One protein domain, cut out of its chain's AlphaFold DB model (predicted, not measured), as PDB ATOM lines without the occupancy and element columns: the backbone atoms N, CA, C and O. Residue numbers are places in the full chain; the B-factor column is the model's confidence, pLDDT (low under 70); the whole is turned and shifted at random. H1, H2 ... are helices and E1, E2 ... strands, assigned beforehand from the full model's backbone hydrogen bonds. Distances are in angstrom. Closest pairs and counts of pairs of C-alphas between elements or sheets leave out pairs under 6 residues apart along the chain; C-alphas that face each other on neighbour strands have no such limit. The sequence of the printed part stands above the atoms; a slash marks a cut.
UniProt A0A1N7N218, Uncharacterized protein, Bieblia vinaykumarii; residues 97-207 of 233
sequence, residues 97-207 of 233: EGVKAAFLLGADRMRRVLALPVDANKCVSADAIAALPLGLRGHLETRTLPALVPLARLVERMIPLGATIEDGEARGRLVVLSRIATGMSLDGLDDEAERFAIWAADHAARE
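This is residues 97 to 207 of the 233 residues of an uncharacterized protein of Bieblia vinaykumarii (UniProt A0A1N7N218). Three longer helices, H1, H5 and H6, pack crosswise on one another, each touching the other two, and H1 reaches from them to a small head of short parts, the helices H2, H3 and H4 and the strand pair E1 and E2. The end of H6 near Arg 206 makes one tip of the long axis, and the turn near Ala 120 beside the head makes the other. The printed part has 111 residues, with six named helices and two named strands in the order H1 E1 H2 H3 E2 H4 H5 H6; the sheet, E1 - E2, is antiparallel and the class is mostly helix. The whole is compact, with a radius of gyration of the C-alphas of 15.1 A, yet elongated in outline, spanning 48 by 31 by 20 A.

H1, residues 97 to 114, is the hub, touching three other helices. It touches H5, residues 168 to 181, at a steep tilt of 39 degrees, the same way, with the C-alphas of Gly 106 and Glu 169 closest at 4.1 A. It touches H6, residues 189 to 207, at a steep tilt of 48 degrees, opposite ways; the C-alphas of Lys 100 and Ala 193 are closest, 5.0 A apart. H5 and H6 form a helical hairpin with a steep tilt of 44 degrees, touching through residues 168 to 172 and 193 to 197 alone, closest at the C-alphas of Gly 172 and Ala 193, 7.5 A. With its residues 110 to 114 alone, H1 touches H4, residues 151 to 157, at a shallow tilt of 32 degrees, opposite ways; the C-alphas of Val 113 and Val 155 are closest, 6.9 A apart. H3, residues 134 to 140, only just touches H4, with 3 pairs of C-alphas within 8 A, those of Leu 140 and Leu 154 closest at 6.7 A; the two are about perpendicular at 84 degrees. H2, residues 126 to 130, only just touches H3, also with 3 pairs, those of Ala 130 and Arg 137 closest at 6.8 A. E1, residues 123 to 125, and E2, residues 148 to 150, are antiparallel neighbours, with N 124 and O 149 at 2.8 A and N 149 and O 124 at 2.9 A, both within hydrogen-bond range. H4 and H6 are apart. In H1, H2, H3, H4, H5 and H6 every O i to N i+4 pair is within hydrogen-bond range.

H1 begins at C-alpha 97, (176.396, 209.685, 135.512), and is 25.7 A long. E1, E2, H2, H3 and H4 are short. H5 measures 19.9 A and begins at C-alpha 168, (174.745, 204.556, 144.438). H6, 26.5 A, ends at C-alpha 207, (158.119, 205.584, 140.100).

The C-alphas of Ala 120 and Arg 206 are the two farthest apart, 50.0 A. The printed part has no cut and no long link. The mean pLDDT of the printed part is 87.8; residues 142 to 145 and residue 162 are under 70.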
ATOM      1  N   GLU A  97     174.955 209.515 135.285       88.19
ATOM      2  CA  GLU A  97     176.396 209.685 135.512       88.19
ATOM      3  C   GLU A  97     176.708 209.965 136.986       88.19
ATOM      4  O   GLU A  97     177.650 209.396 137.530       88.19
ATOM      5  N   GLY A  98     175.874 210.754 137.667       87.50
ATOM      6  CA  GLY A  98     175.990 211.002 139.102       87.50
ATOM      7  C   GLY A  98     175.808 209.731 139.925       87.50
ATOM      8  O   GLY A  98     176.609 209.460 140.817       87.50
ATOM      9  N   VAL A  99     174.821 208.897 139.581       87.88
ATOM     10  CA  VAL A  99     174.605 207.598 140.248       87.88
ATOM     11  C   VAL A  99     175.804 206.667 140.051       87.88
ATOM     12  O   VAL A  99     176.258 206.020 140.997       87.88
ATOM     13  N   LYS A 100     176.352 206.618 138.832       90.69
ATOM     14  CA  LYS A 100     177.554 205.837 138.521       90.69
ATOM     15  C   LYS A 100     178.769 206.337 139.308       90.69
ATOM     16  O   LYS A 100     179.472 205.528 139.911       90.69
ATOM     17  N   ALA A 101     179.000 207.649 139.331       90.25
ATOM     18  CA  ALA A 101     180.093 208.263 140.077       90.25
ATOM     19  C   ALA A 101     179.970 207.988 141.585       90.25
ATOM     20  O   ALA A 101     180.935 207.547 142.207       90.25
ATOM     21  N   ALA A 102     178.767 208.135 142.150       89.25
ATOM     22  CA  ALA A 102     178.484 207.818 143.547       89.25
ATOM     23  C   ALA A 102     178.772 206.344 143.867       89.25
ATOM     24  O   ALA A 102     179.422 206.040 144.867       89.25
ATOM     25  N   PHE A 103     178.373 205.422 142.987       91.38
ATOM     26  CA  PHE A 103     178.712 204.005 143.129       91.38
ATOM     27  C   PHE A 103     180.218 203.774 143.187       91.38
ATOM     28  O   PHE A 103     180.705 203.069 144.075       91.38
ATOM     29  N   LEU A 104     180.968 204.353 142.252       92.31
ATOM     30  CA  LEU A 104     182.418 204.181 142.200       92.31
ATOM     31  C   LEU A 104     183.106 204.796 143.419       92.31
ATOM     32  O   LEU A 104     184.037 204.194 143.956       92.31
ATOM     33  N   LEU A 105     182.605 205.930 143.906       90.75
ATOM     34  CA  LEU A 105     183.061 206.543 145.146       90.75
ATOM     35  C   LEU A 105     182.832 205.619 146.350       90.75
ATOM     36  O   LEU A 105     183.764 205.344 147.106       90.75
ATOM     37  N   GLY A 106     181.625 205.073 146.504       90.81
ATOM     38  CA  GLY A 106     181.313 204.131 147.578       90.81
ATOM     39  C   GLY A 106     182.170 202.866 147.525       90.81
ATOM     40  O   GLY A 106     182.704 202.411 148.544       90.81
ATOM     41  N   ALA A 107     182.368 202.321 146.324       93.88
ATOM     42  CA  ALA A 107     183.256 201.190 146.100       93.88
ATOM     43  C   ALA A 107     184.699 201.517 146.525       93.88
ATOM     44  O   ALA A 107     185.323 200.743 147.258       93.88
ATOM     45  N   ASP A 108     185.220 202.678 146.125       93.38
ATOM     46  CA  ASP A 108     186.570 203.102 146.481       93.38
ATOM     47  C   ASP A 108     186.734 203.341 147.988       93.38
ATOM     48  O   ASP A 108     187.701 202.866 148.584       93.38
ATOM     49  N   ARG A 109     185.757 203.979 148.640       91.56
ATOM     50  CA  ARG A 109     185.750 204.197 150.094       91.56
ATOM     51  C   ARG A 109     185.831 202.889 150.867       91.56
ATOM     52  O   ARG A 109     186.710 202.726 151.715       91.56
ATOM     53  N   MET A 110     184.963 201.926 150.550       94.12
ATOM     54  CA  MET A 110     184.996 200.612 151.199       94.12
ATOM     55  C   MET A 110     186.315 199.884 150.912       94.12
ATOM     56  O   MET A 110     186.905 199.292 151.817       94.12
ATOM     57  N   ARG A 111     186.823 199.972 149.676       94.75
ATOM     58  CA  ARG A 111     188.120 199.402 149.295       94.75
ATOM     59  C   ARG A 111     189.260 199.984 150.132       94.75
ATOM     60  O   ARG A 111     190.081 199.215 150.623       94.75
ATOM     61  N   ARG A 112     189.304 201.306 150.335       93.56
ATOM     62  CA  ARG A 112     190.321 201.971 151.169       93.56
ATOM     63  C   ARG A 112     190.243 201.529 152.623       93.56
ATOM     64  O   ARG A 112     191.279 201.220 153.198       93.56
ATOM     65  N   VAL A 113     189.038 201.442 153.193       94.56
ATOM     66  CA  VAL A 113     188.848 200.964 154.574       94.56
ATOM     67  C   VAL A 113     189.338 199.526 154.725       94.56
ATOM     68  O   VAL A 113     190.110 199.236 155.634       94.56
ATOM     69  N   LEU A 114     188.949 198.630 153.818       95.06
ATOM     70  CA  LEU A 114     189.356 197.222 153.862       95.06
ATOM     71  C   LEU A 114     190.851 197.012 153.574       95.06
ATOM     72  O   LEU A 114     191.408 195.998 153.990       95.06
ATOM     73  N   ALA A 115     191.500 197.959 152.895       94.88
ATOM     74  CA  ALA A 115     192.935 197.945 152.616       94.88
ATOM     75  C   ALA A 115     193.797 198.538 153.747       94.88
ATOM     76  O   ALA A 115     195.025 198.511 153.638       94.88
ATOM     77  N   LEU A 116     193.194 199.074 154.817       95.62
ATOM     78  CA  LEU A 116     193.946 199.619 155.945       95.62
ATOM     79  C   LEU A 116     194.866 198.547 156.558       95.62
ATOM     80  O   LEU A 116     194.433 197.410 156.771       95.62
ATOM     81  N   PRO A 117     196.127 198.888 156.881       95.56
ATOM     82  CA  PRO A 117     197.032 197.953 157.530       95.56
ATOM     83  C   PRO A 117     196.492 197.580 158.912       95.56
ATOM     84  O   PRO A 117     196.144 198.449 159.714       95.56
ATOM     85  N   VAL A 118     196.447 196.276 159.190       96.25
ATOM     86  CA  VAL A 118     195.993 195.737 160.474       96.25
ATOM     87  C   VAL A 118     197.113 195.030 161.222       96.25
ATOM     88  O   VAL A 118     197.966 194.374 160.622       96.25
ATOM     89  N   ASP A 119     197.084 195.129 162.547       95.06
ATOM     90  CA  ASP A 119     197.962 194.368 163.429       95.06
ATOM     91  C   ASP A 119     197.515 192.894 163.579       95.06
ATOM     92  O   ASP A 119     196.551 192.420 162.963       95.06
ATOM     93  N   ALA A 120     198.218 192.146 164.436       95.38
ATOM     94  CA  ALA A 120     197.892 190.751 164.740       95.38
ATOM     95  C   ALA A 120     196.474 190.564 165.320       95.38
ATOM     96  O   ALA A 120     195.878 189.503 165.139       95.38
ATOM     97  N   ASN A 121     195.918 191.596 165.961       94.81
ATOM     98  CA  ASN A 121     194.581 191.608 166.552       94.81
ATOM     99  C   ASN A 121     193.507 192.146 165.593       94.81
ATOM    100  O   ASN A 121     192.363 192.331 166.004       94.81
ATOM    101  N   LYS A 122     193.849 192.379 164.317       95.31
ATOM    102  CA  LYS A 122     192.950 192.962 163.307       95.31
ATOM    103  C   LYS A 122     192.523 194.399 163.634       95.31
ATOM    104  O   LYS A 122     191.443 194.841 163.233       95.31
ATOM    105  N   CYS A 123     193.380 195.132 164.339       95.38
ATOM    106  CA  CYS A 123     193.189 196.536 164.668       95.38
ATOM    107  C   CYS A 123     193.996 197.447 163.739       95.38
ATOM    108  O   CYS A 123     195.104 197.111 163.326       95.38
ATOM    109  N   VAL A 124     193.435 198.617 163.453       94.38
ATOM    110  CA  VAL A 124     194.019 199.698 162.657       94.38
ATOM    111  C   VAL A 124     194.491 200.811 163.595       94.38
ATOM    112  O   VAL A 124     193.807 201.125 164.573       94.38
ATOM    113  N   SER A 125     195.648 201.413 163.311       92.12
ATOM    114  CA  SER A 125     196.172 202.551 164.077       92.12
ATOM    115  C   SER A 125     195.493 203.873 163.710       92.12
ATOM    116  O   SER A 125     195.014 204.058 162.590       92.12
ATOM    117  N   ALA A 126     195.508 204.828 164.643       88.00
ATOM    118  CA  ALA A 126     195.030 206.187 164.382       88.00
ATOM    119  C   ALA A 126     195.756 206.855 163.197       88.00
ATOM    120  O   ALA A 126     195.110 207.515 162.389       88.00
ATOM    121  N   ASP A 127     197.064 206.624 163.039       88.81
ATOM    122  CA  ASP A 127     197.851 207.182 161.929       88.81
ATOM    123  C   ASP A 127     197.405 206.639 160.564       88.81
ATOM    124  O   ASP A 127     197.336 207.384 159.589       88.81
ATOM    125  N   ALA A 128     197.053 205.350 160.489       91.69
ATOM    126  CA  ALA A 128     196.544 204.752 159.257       91.69
ATOM    127  C   ALA A 128     195.171 205.326 158.872       91.69
ATOM    128  O   ALA A 128     194.908 205.544 157.693       91.69
ATOM    129  N   ILE A 129     194.319 205.626 159.859       89.69
ATOM    130  CA  ILE A 129     193.039 206.316 159.631       89.69
ATOM    131  C   ILE A 129     193.288 207.769 159.201       89.69
ATOM    132  O   ILE A 129     192.655 208.244 158.262       89.69
ATOM    133  N   ALA A 130     194.244 208.460 159.827       86.50
ATOM    134  CA  ALA A 130     194.585 209.845 159.506       86.50
ATOM    135  C   ALA A 130     195.138 210.030 158.079       86.50
ATOM    136  O   ALA A 130     195.112 211.143 157.554       86.50
ATOM    137  N   ALA A 131     195.617 208.954 157.448       88.38
ATOM    138  CA  ALA A 131     196.089 208.945 156.065       88.38
ATOM    139  C   ALA A 131     194.973 208.751 155.016       88.38
ATOM    140  O   ALA A 131     195.250 208.808 153.818       88.38
ATOM    141  N   LEU A 132     193.727 208.497 155.432       89.62
ATOM    142  CA  LEU A 132     192.588 208.411 154.515       89.62
ATOM    143  C   LEU A 132     192.205 209.801 153.958       89.62
ATOM    144  O   LEU A 132     192.540 210.815 154.575       89.62
ATOM    145  N   PRO A 133     191.478 209.871 152.823       88.12
ATOM    146  CA  PRO A 133     190.915 211.125 152.312       88.12
ATOM    147  C   PRO A 133     190.050 211.849 153.346       88.12
ATOM    148  O   PRO A 133     189.418 211.201 154.187       88.12
ATOM    149  N   LEU A 134     189.993 213.182 153.278       86.12
ATOM    150  CA  LEU A 134     189.334 214.013 154.293       86.12
ATOM    151  C   LEU A 134     187.855 213.666 154.494       86.12
ATOM    152  O   LEU A 134     187.444 213.492 155.641       86.12
ATOM    153  N   GLY A 135     187.090 213.495 153.411       81.25
ATOM    154  CA  GLY A 135     185.673 213.109 153.489       81.25
ATOM    155  C   GLY A 135     185.474 211.779 154.223       81.25
ATOM    156  O   GLY A 135     184.722 211.674 155.193       81.25
ATOM    157  N   LEU A 136     186.272 210.768 153.863       85.38
ATOM    158  CA  LEU A 136     186.234 209.454 154.510       85.38
ATOM    159  C   LEU A 136     186.673 209.512 155.982       85.38
ATOM    160  O   LEU A 136     186.108 208.824 156.834       85.38
ATOM    161  N   ARG A 137     187.654 210.359 156.310       85.25
ATOM    162  CA  ARG A 137     188.041 210.627 157.700       85.25
ATOM    163  C   ARG A 137     186.911 211.279 158.478       85.25
ATOM    164  O   ARG A 137     186.704 210.884 159.616       85.25
ATOM    165  N   GLY A 138     186.159 212.207 157.889       78.25
ATOM    166  CA  GLY A 138     184.984 212.819 158.518       78.25
ATOM    167  C   GLY A 138     183.947 211.792 158.976       78.25
ATOM    168  O   GLY A 138     183.427 211.894 160.086       78.25
ATOM    169  N   HIS A 139     183.708 210.755 158.167       76.44
ATOM    170  CA  HIS A 139     182.797 209.660 158.515       76.44
ATOM    171  C   HIS A 139     183.353 208.709 159.590       76.44
ATOM    172  O   HIS A 139     182.598 208.158 160.397       76.44
ATOM    173  N   LEU A 140     184.671 208.488 159.613       81.25
ATOM    174  CA  LEU A 140     185.305 207.492 160.481       81.25
ATOM    175  C   LEU A 140     185.841 208.064 161.798       81.25
ATOM    176  O   LEU A 140     185.809 207.370 162.817       81.25
ATOM    177  N   GLU A 141     186.329 209.300 161.809       71.75
ATOM    178  CA  GLU A 141     186.853 209.979 162.988       71.75
ATOM    179  C   GLU A 141     185.700 210.465 163.874       71.75
ATOM    180  O   GLU A 141     184.992 211.423 163.578       71.75
ATOM    181  N   THR A 142     185.544 209.847 165.044       61.66
ATOM    182  CA  THR A 142     184.884 210.527 166.163       61.66
ATOM    183  C   THR A 142     185.864 211.520 166.785       61.66
ATOM    184  O   THR A 142     187.072 211.295 166.732       61.66
ATOM    185  N   ARG A 143     185.362 212.584 167.443       56.00
ATOM    186  CA  ARG A 143     186.181 213.610 168.143       56.00
ATOM    187  C   ARG A 143     187.322 213.032 169.001       56.00
ATOM    188  O   ARG A 143     188.321 213.709 169.214       56.00
ATOM    189  N   THR A 144     187.183 211.793 169.464       60.97
ATOM    190  CA  THR A 144     188.256 210.972 170.028       60.97
ATOM    191  C   THR A 144     188.188 209.561 169.441       60.97
ATOM    192  O   THR A 144     187.236 208.821 169.699       60.97
ATOM    193  N   LEU A 145     189.186 209.179 168.641       66.81
ATOM    194  CA  LEU A 145     189.420 207.783 168.273       66.81
ATOM    195  C   LEU A 145     190.358 207.136 169.302       66.81
ATOM    196  O   LEU A 145     191.326 207.774 169.725       66.81
ATOM    197  N   PRO A 146     190.108 205.885 169.722       74.75
ATOM    198  CA  PRO A 146     191.098 205.134 170.481       74.75
ATOM    199  C   PRO A 146     192.343 204.882 169.616       74.75
ATOM    200  O   PRO A 146     192.265 204.861 168.390       74.75
ATOM    201  N   ALA A 147     193.494 204.661 170.260       79.75
ATOM    202  CA  ALA A 147     194.774 204.469 169.568       79.75
ATOM    203  C   ALA A 147     194.764 203.300 168.562       79.75
ATOM    204  O   ALA A 147     195.475 203.339 167.557       79.75
ATOM    205  N   LEU A 148     193.950 202.277 168.837       87.38
ATOM    206  CA  LEU A 148     193.723 201.117 167.982       87.38
ATOM    207  C   LEU A 148     192.218 200.884 167.829       87.38
ATOM    208  O   LEU A 148     191.493 200.813 168.824       87.38
ATOM    209  N   VAL A 149     191.759 200.740 166.587       90.44
ATOM    210  CA  VAL A 149     190.348 200.525 166.244       90.44
ATOM    211  C   VAL A 149     190.214 199.196 165.499       90.44
ATOM    212  O   VAL A 149     190.887 199.017 164.486       90.44
ATOM    213  N   PRO A 150     189.356 198.254 165.930       93.62
ATOM    214  CA  PRO A 150     189.125 197.029 165.169       93.62
ATOM    215  C   PRO A 150     188.619 197.345 163.756       93.62
ATOM    216  O   PRO A 150     187.661 198.106 163.614       93.62
ATOM    217  N   LEU A 151     189.197 196.723 162.720       93.94
ATOM    218  CA  LEU A 151     188.792 196.962 161.326       93.94
ATOM    219  C   LEU A 151     187.286 196.731 161.123       93.94
ATOM    220  O   LEU A 151     186.618 197.526 160.468       93.94
ATOM    221  N   ALA A 152     186.730 195.695 161.759       92.19
ATOM    222  CA  ALA A 152     185.299 195.399 161.710       92.19
ATOM    223  C   ALA A 152     184.428 196.587 162.161       92.19
ATOM    224  O   ALA A 152     183.387 196.831 161.565       92.19
ATOM    225  N   ARG A 153     184.871 197.379 163.150       90.81
ATOM    226  CA  ARG A 153     184.140 198.576 163.603       90.81
ATOM    227  C   ARG A 153     184.174 199.709 162.585       90.81
ATOM    228  O   ARG A 153     183.207 200.457 162.493       90.81
ATOM    229  N   LEU A 154     185.268 199.848 161.838       91.62
ATOM    230  CA  LEU A 154     185.346 200.811 160.738       91.62
ATOM    231  C   LEU A 154     184.420 200.381 159.597       91.62
ATOM    232  O   LEU A 154     183.645 201.196 159.111       91.62
ATOM    233  N   VAL A 155     184.431 199.094 159.237       92.44
ATOM    234  CA  VAL A 155     183.528 198.529 158.221       92.44
ATOM    235  C   VAL A 155     182.063 198.714 158.616       92.44
ATOM    236  O   VAL A 155     181.278 199.168 157.794       92.44
ATOM    237  N   GLU A 156     181.696 198.432 159.871       89.75
ATOM    238  CA  GLU A 156     180.335 198.636 160.390       89.75
ATOM    239  C   GLU A 156     179.845 200.080 160.218       89.75
ATOM    240  O   GLU A 156     178.689 200.287 159.862       89.75
ATOM    241  N   ARG A 157     180.714 201.080 160.424       87.75
ATOM    242  CA  ARG A 157     180.364 202.501 160.232       87.75
ATOM    243  C   ARG A 157     180.108 202.873 158.774       87.75
ATOM    244  O   ARG A 157     179.405 203.841 158.523       87.75
ATOM    245  N   MET A 158     180.660 202.111 157.838       87.12
ATOM    246  CA  MET A 158     180.460 202.310 156.404       87.12
ATOM    247  C   MET A 158     179.196 201.606 155.883       87.12
ATOM    248  O   MET A 158     178.861 201.745 154.703       87.12
ATOM    249  N   ILE A 159     178.505 200.820 156.721       84.00
ATOM    250  CA  ILE A 159     177.264 200.148 156.327       84.00
ATOM    251  C   ILE A 159     176.137 201.193 156.257       84.00
ATOM    252  O   ILE A 159     175.846 201.846 157.259       84.00
ATOM    253  N   PRO A 160     175.467 201.333 155.102       73.06
ATOM    254  CA  PRO A 160     174.455 202.357 154.863       73.06
ATOM    255  C   PRO A 160     173.114 202.016 155.540       73.06
ATOM    256  O   PRO A 160     172.184 201.512 154.908       73.06
ATOM    257  N   LEU A 161     173.001 202.247 156.850       72.69
ATOM    258  CA  LEU A 161     171.752 202.021 157.582       72.69
ATOM    259  C   LEU A 161     170.688 203.046 157.150       72.69
ATOM    260  O   LEU A 161     170.735 204.198 157.563       72.69
ATOM    261  N   GLY A 162     169.709 202.607 156.353       68.31
ATOM    262  CA  GLY A 162     168.591 203.446 155.899       68.31
ATOM    263  C   GLY A 162     168.772 204.090 154.523       68.31
ATOM    264  O   GLY A 162     167.930 204.899 154.138       68.31
ATOM    265  N   ALA A 163     169.821 203.728 153.778       72.19
ATOM    266  CA  ALA A 163     169.930 204.110 152.375       72.19
ATOM    267  C   ALA A 163     168.813 203.480 151.539       72.19
ATOM    268  O   ALA A 163     168.387 202.346 151.796       72.19
ATOM    269  N   THR A 164     168.351 204.219 150.533       73.50
ATOM    270  CA  THR A 164     167.384 203.701 149.568       73.50
ATOM    271  C   THR A 164     168.066 202.718 148.617       73.50
ATOM    272  O   THR A 164     169.293 202.594 148.580       73.50
ATOM    273  N   ILE A 165     167.276 201.969 147.848       75.69
ATOM    274  CA  ILE A 165     167.820 200.985 146.902       75.69
ATOM    275  C   ILE A 165     168.537 201.651 145.714       75.69
ATOM    276  O   ILE A 165     169.343 200.997 145.052       75.69
ATOM    277  N   GLU A 166     168.274 202.938 145.472       77.50
ATOM    278  CA  GLU A 166     168.877 203.783 144.437       77.50
ATOM    279  C   GLU A 166     170.143 204.517 144.903       77.50
ATOM    280  O   GLU A 166     170.807 205.154 144.085       77.50
ATOM    281  N   ASP A 167     170.505 204.427 146.186       82.62
ATOM    282  CA  ASP A 167     171.721 205.048 146.710       82.62
ATOM    283  C   ASP A 167     172.959 204.359 146.113       82.62
ATOM    284  O   ASP A 167     173.351 203.244 146.486       82.62
ATOM    285  N   GLY A 168     173.567 205.041 145.140       86.94
ATOM    286  CA  GLY A 168     174.745 204.556 144.438       86.94
ATOM    287  C   GLY A 168     175.914 204.325 145.375       86.94
ATOM    288  O   GLY A 168     176.533 203.263 145.310       86.94
ATOM    289  N   GLU A 169     176.184 205.256 146.285       88.38
ATOM    290  CA  GLU A 169     177.334 205.153 147.177       88.38
ATOM    291  C   GLU A 169     177.188 203.963 148.131       88.38
ATOM    292  O   GLU A 169     178.078 203.106 148.218       88.38
ATOM    293  N   ALA A 170     176.024 203.837 148.767       87.75
ATOM    294  CA  ALA A 170     175.654 202.690 149.583       87.75
ATOM    295  C   ALA A 170     175.813 201.370 148.818       87.75
ATOM    296  O   ALA A 170     176.409 200.407 149.325       87.75
ATOM    297  N   ARG A 171     175.319 201.322 147.576       90.06
ATOM    298  CA  ARG A 171     175.419 200.139 146.723       90.06
ATOM    299  C   ARG A 171     176.874 199.780 146.426       90.06
ATOM    300  O   ARG A 171     177.242 198.613 146.578       90.06
ATOM    301  N   GLY A 172     177.698 200.756 146.052       92.31
ATOM    302  CA  GLY A 172     179.121 200.565 145.781       92.31
ATOM    303  C   GLY A 172     179.868 199.982 146.983       92.31
ATOM    304  O   GLY A 172     180.595 198.990 146.846       92.31
ATOM    305  N   ARG A 173     179.611 200.521 148.186       92.94
ATOM    306  CA  ARG A 173     180.172 200.007 149.451       92.94
ATOM    307  C   ARG A 173     179.814 198.532 149.666       92.94
ATOM    308  O   ARG A 173     180.690 197.714 149.961       92.94
ATOM    309  N   LEU A 174     178.543 198.170 149.485       92.62
ATOM    310  CA  LEU A 174     178.050 196.803 149.691       92.62
ATOM    311  C   LEU A 174     178.588 195.803 148.661       92.62
ATOM    312  O   LEU A 174     178.879 194.660 149.024       92.62
ATOM    313  N   VAL A 175     178.743 196.208 147.398       95.19
ATOM    314  CA  VAL A 175     179.303 195.352 146.339       95.19
ATOM    315  C   VAL A 175     180.749 194.983 146.656       95.19
ATOM    316  O   VAL A 175     181.102 193.802 146.612       95.19
ATOM    317  N   VAL A 176     181.576 195.962 147.032       96.44
ATOM    318  CA  VAL A 176     182.984 195.716 147.383       96.44
ATOM    319  C   VAL A 176     183.102 194.835 148.620       96.44
ATOM    320  O   VAL A 176     183.847 193.854 148.594       96.44
ATOM    321  N   LEU A 177     182.333 195.131 149.673       95.19
ATOM    322  CA  LEU A 177     182.312 194.312 150.884       95.19
ATOM    323  C   LEU A 177     181.935 192.858 150.565       95.19
ATOM    324  O   LEU A 177     182.597 191.928 151.023       95.19
ATOM    325  N   SER A 178     180.903 192.669 149.738       94.62
ATOM    326  CA  SER A 178     180.406 191.345 149.350       94.62
ATOM    327  C   SER A 178     181.432 190.565 148.530       94.62
ATOM    328  O   SER A 178     181.691 189.404 148.837       94.62
ATOM    329  N   ARG A 179     182.056 191.195 147.523       96.50
ATOM    330  CA  ARG A 179     183.085 190.556 146.686       96.50
ATOM    331  C   ARG A 179     184.307 190.145 147.502       96.50
ATOM    332  O   ARG A 179     184.789 189.029 147.349       96.50
ATOM    333  N   ILE A 180     184.779 191.006 148.403       94.31
ATOM    334  CA  ILE A 180     185.908 190.669 149.279       94.31
ATOM    335  C   ILE A 180     185.537 189.524 150.228       94.31
ATOM    336  O   ILE A 180     186.320 188.588 150.381       94.31
ATOM    337  N   ALA A 181     184.335 189.546 150.812       92.75
ATOM    338  CA  ALA A 181     183.867 188.481 151.700       92.75
ATOM    339  C   ALA A 181     183.768 187.112 151.001       92.75
ATOM    340  O   ALA A 181     183.997 186.084 151.637       92.75
ATOM    341  N   THR A 182     183.462 187.084 149.700       95.38
ATOM    342  CA  THR A 182     183.381 185.854 148.894       95.38
ATOM    343  C   THR A 182     184.680 185.503 148.161       95.38
ATOM    344  O   THR A 182     184.720 184.501 147.447       95.38
ATOM    345  N   GLY A 183     185.748 186.291 148.324       93.25
ATOM    346  CA  GLY A 183     187.024 186.084 147.632       93.25
ATOM    347  C   GLY A 183     186.972 186.350 146.121       93.25
ATOM    348  O   GLY A 183     187.806 185.834 145.377       93.25
ATOM    349  N   MET A 184     185.993 187.121 145.651       94.38
ATOM    350  CA  MET A 184     185.851 187.514 144.249       94.38
ATOM    351  C   MET A 184     186.748 188.707 143.895       94.38
ATOM    352  O   MET A 184     187.036 189.564 144.730       94.38
ATOM    353  N   SER A 185     187.142 188.789 142.619       93.06
ATOM    354  CA  SER A 185     187.887 189.939 142.095       93.06
ATOM    355  C   SER A 185     187.051 191.225 142.130       93.06
ATOM    356  O   SER A 185     185.825 191.205 141.972       93.06
ATOM    357  N   LEU A 186     187.734 192.361 142.285       93.69
ATOM    358  CA  LEU A 186     187.166 193.702 142.134       93.69
ATOM    359  C   LEU A 186     187.195 194.202 140.676       93.69
ATOM    360  O   LEU A 186     186.824 195.342 140.417       93.69
ATOM    361  N   ASP A 187     187.596 193.370 139.715       93.81
ATOM    362  CA  ASP A 187     187.549 193.734 138.295       93.81
ATOM    363  C   ASP A 187     186.101 193.951 137.815       93.81
ATOM    364  O   ASP A 187     185.162 193.285 138.266       93.81
ATOM    365  N   GLY A 188     185.906 194.890 136.885       93.00
ATOM    366  CA  GLY A 188     184.592 195.180 136.299       93.00
ATOM    367  C   GLY A 188     183.628 195.937 137.221       93.00
ATOM    368  O   GLY A 188     182.414 195.849 137.031       93.00
ATOM    369  N   LEU A 189     184.136 196.656 138.231       93.94
ATOM    370  CA  LEU A 189     183.316 197.567 139.040       93.94
ATOM    371  C   LEU A 189     182.699 198.687 138.195       93.94
ATOM    372  O   LEU A 189     181.545 199.023 138.431       93.94
ATOM    373  N   ASP A 190     183.404 199.191 137.178       93.88
ATOM    374  CA  ASP A 190     182.866 200.195 136.248       93.88
ATOM    375  C   ASP A 190     181.632 199.681 135.492       93.88
ATOM    376  O   ASP A 190     180.621 200.375 135.409       93.88
ATOM    377  N   ASP A 191     181.671 198.436 135.006       95.31
ATOM    378  CA  ASP A 191     180.528 197.819 134.325       95.31
ATOM    379  C   ASP A 191     179.355 197.572 135.283       95.31
ATOM    380  O   ASP A 191     178.191 197.597 134.882       95.31
ATOM    381  N   GLU A 192     179.640 197.273 136.554       95.62
ATOM    382  CA  GLU A 192     178.599 197.111 137.569       95.62
ATOM    383  C   GLU A 192     177.972 198.449 137.961       95.62
ATOM    384  O   GLU A 192     176.746 198.524 138.047       95.62
ATOM    385  N   ALA A 193     178.785 199.496 138.106       93.81
ATOM    386  CA  ALA A 193     178.330 200.864 138.315       93.81
ATOM    387  C   ALA A 193     177.429 201.319 137.160       93.81
ATOM    388  O   ALA A 193     176.356 201.867 137.387       93.81
ATOM    389  N   GLU A 194     177.819 201.008 135.920       94.88
ATOM    390  CA  GLU A 194     177.034 201.304 134.722       94.88
ATOM    391  C   GLU A 194     175.673 200.595 134.728       94.88
ATOM    392  O   GLU A 194     174.631 201.222 134.541       94.88
ATOM    393  N   ARG A 195     175.657 199.281 134.993       94.38
ATOM    394  CA  ARG A 195     174.408 198.509 135.093       94.38
ATOM    395  C   ARG A 195     173.503 199.029 136.205       94.38
ATOM    396  O   ARG A 195     172.290 199.090 136.013       94.38
ATOM    397  N   PHE A 196     174.081 199.385 137.351       92.38
ATOM    398  CA  PHE A 196     173.332 199.943 138.468       92.38
ATOM    399  C   PHE A 196     172.735 201.307 138.114       92.38
ATOM    400  O   PHE A 196     171.551 201.518 138.345       92.38
ATOM    401  N   ALA A 197     173.511 202.193 137.491       90.25
ATOM    402  CA  ALA A 197     173.042 203.515 137.095       90.25
ATOM    403  C   ALA A 197     171.912 203.456 136.053       90.25
ATOM    404  O   ALA A 197     170.945 204.206 136.160       90.25
ATOM    405  N   ILE A 198     171.990 202.530 135.084       90.56
ATOM    406  CA  ILE A 198     170.884 202.254 134.149       90.56
ATOM    407  C   ILE A 198     169.640 201.808 134.918       90.56
ATOM    408  O   ILE A 198     168.556 202.341 134.707       90.56
ATOM    409  N   TRP A 199     169.799 200.835 135.818       91.00
ATOM    410  CA  TRP A 199     168.685 200.303 136.595       91.00
ATOM    411  C   TRP A 199     168.035 201.373 137.482       91.00
ATOM    412  O   TRP A 199     166.810 201.450 137.519       91.00
ATOM    413  N   ALA A 200     168.830 202.210 138.152       86.12
ATOM    414  CA  ALA A 200     168.336 203.274 139.020       86.12
ATOM    415  C   ALA A 200     167.556 204.331 138.224       86.12
ATOM    416  O   ALA A 200     166.469 204.726 138.634       86.12
ATOM    417  N   ALA A 201     168.060 204.724 137.047       82.31
ATOM    418  CA  ALA A 201     167.359 205.643 136.152       82.31
ATOM    419  C   ALA A 201     166.026 205.057 135.649       82.31
ATOM    420  O   ALA A 201     164.997 205.732 135.676       82.31
ATOM    421  N   ASP A 202     166.024 203.783 135.243       83.31
ATOM    422  CA  ASP A 202     164.807 203.074 134.834       83.31
ATOM    423  C   ASP A 202     163.799 202.946 135.986       83.31
ATOM    424  O   ASP A 202     162.588 202.976 135.755       83.31
ATOM    425  N   HIS A 203     164.280 202.753 137.216       81.38
ATOM    426  CA  HIS A 203     163.433 202.632 138.398       81.38
ATOM    427  C   HIS A 203     162.764 203.965 138.737       81.38
ATOM    428  O   HIS A 203     161.537 204.014 138.806       81.38
ATOM    429  N   ALA A 204     163.547 205.044 138.821       75.31
ATOM    430  CA  ALA A 204     163.047 206.392 139.079       75.31
ATOM    431  C   ALA A 204     161.989 206.816 138.044       75.31
ATOM    432  O   ALA A 204     160.904 207.258 138.408       75.31
ATOM    433  N   ALA A 205     162.236 206.563 136.752       76.62
ATOM    434  CA  ALA A 205     161.272 206.876 135.696       76.62
ATOM    435  C   ALA A 205     159.932 206.127 135.853       76.62
ATOM    436  O   ALA A 205     158.870 206.660 135.524       76.62
ATOM    437  N   ARG A 206     159.960 204.883 136.353       79.25
ATOM    438  CA  ARG A 206     158.739 204.101 136.620       79.25
ATOM    439  C   ARG A 206     158.002 204.603 137.856       79.25
ATOM    440  O   ARG A 206     156.773 204.627 137.835       79.25
ATOM    441  N   GLU A 207     158.723 204.989 138.905       78.00
ATOM    442  CA  GLU A 207     158.119 205.584 140.100       78.00
ATOM    443  C   GLU A 207     157.461 206.928 139.785       78.00
ATOM    444  O   GLU A 207     156.312 207.141 140.164       78.00
TER     445      GLU A 207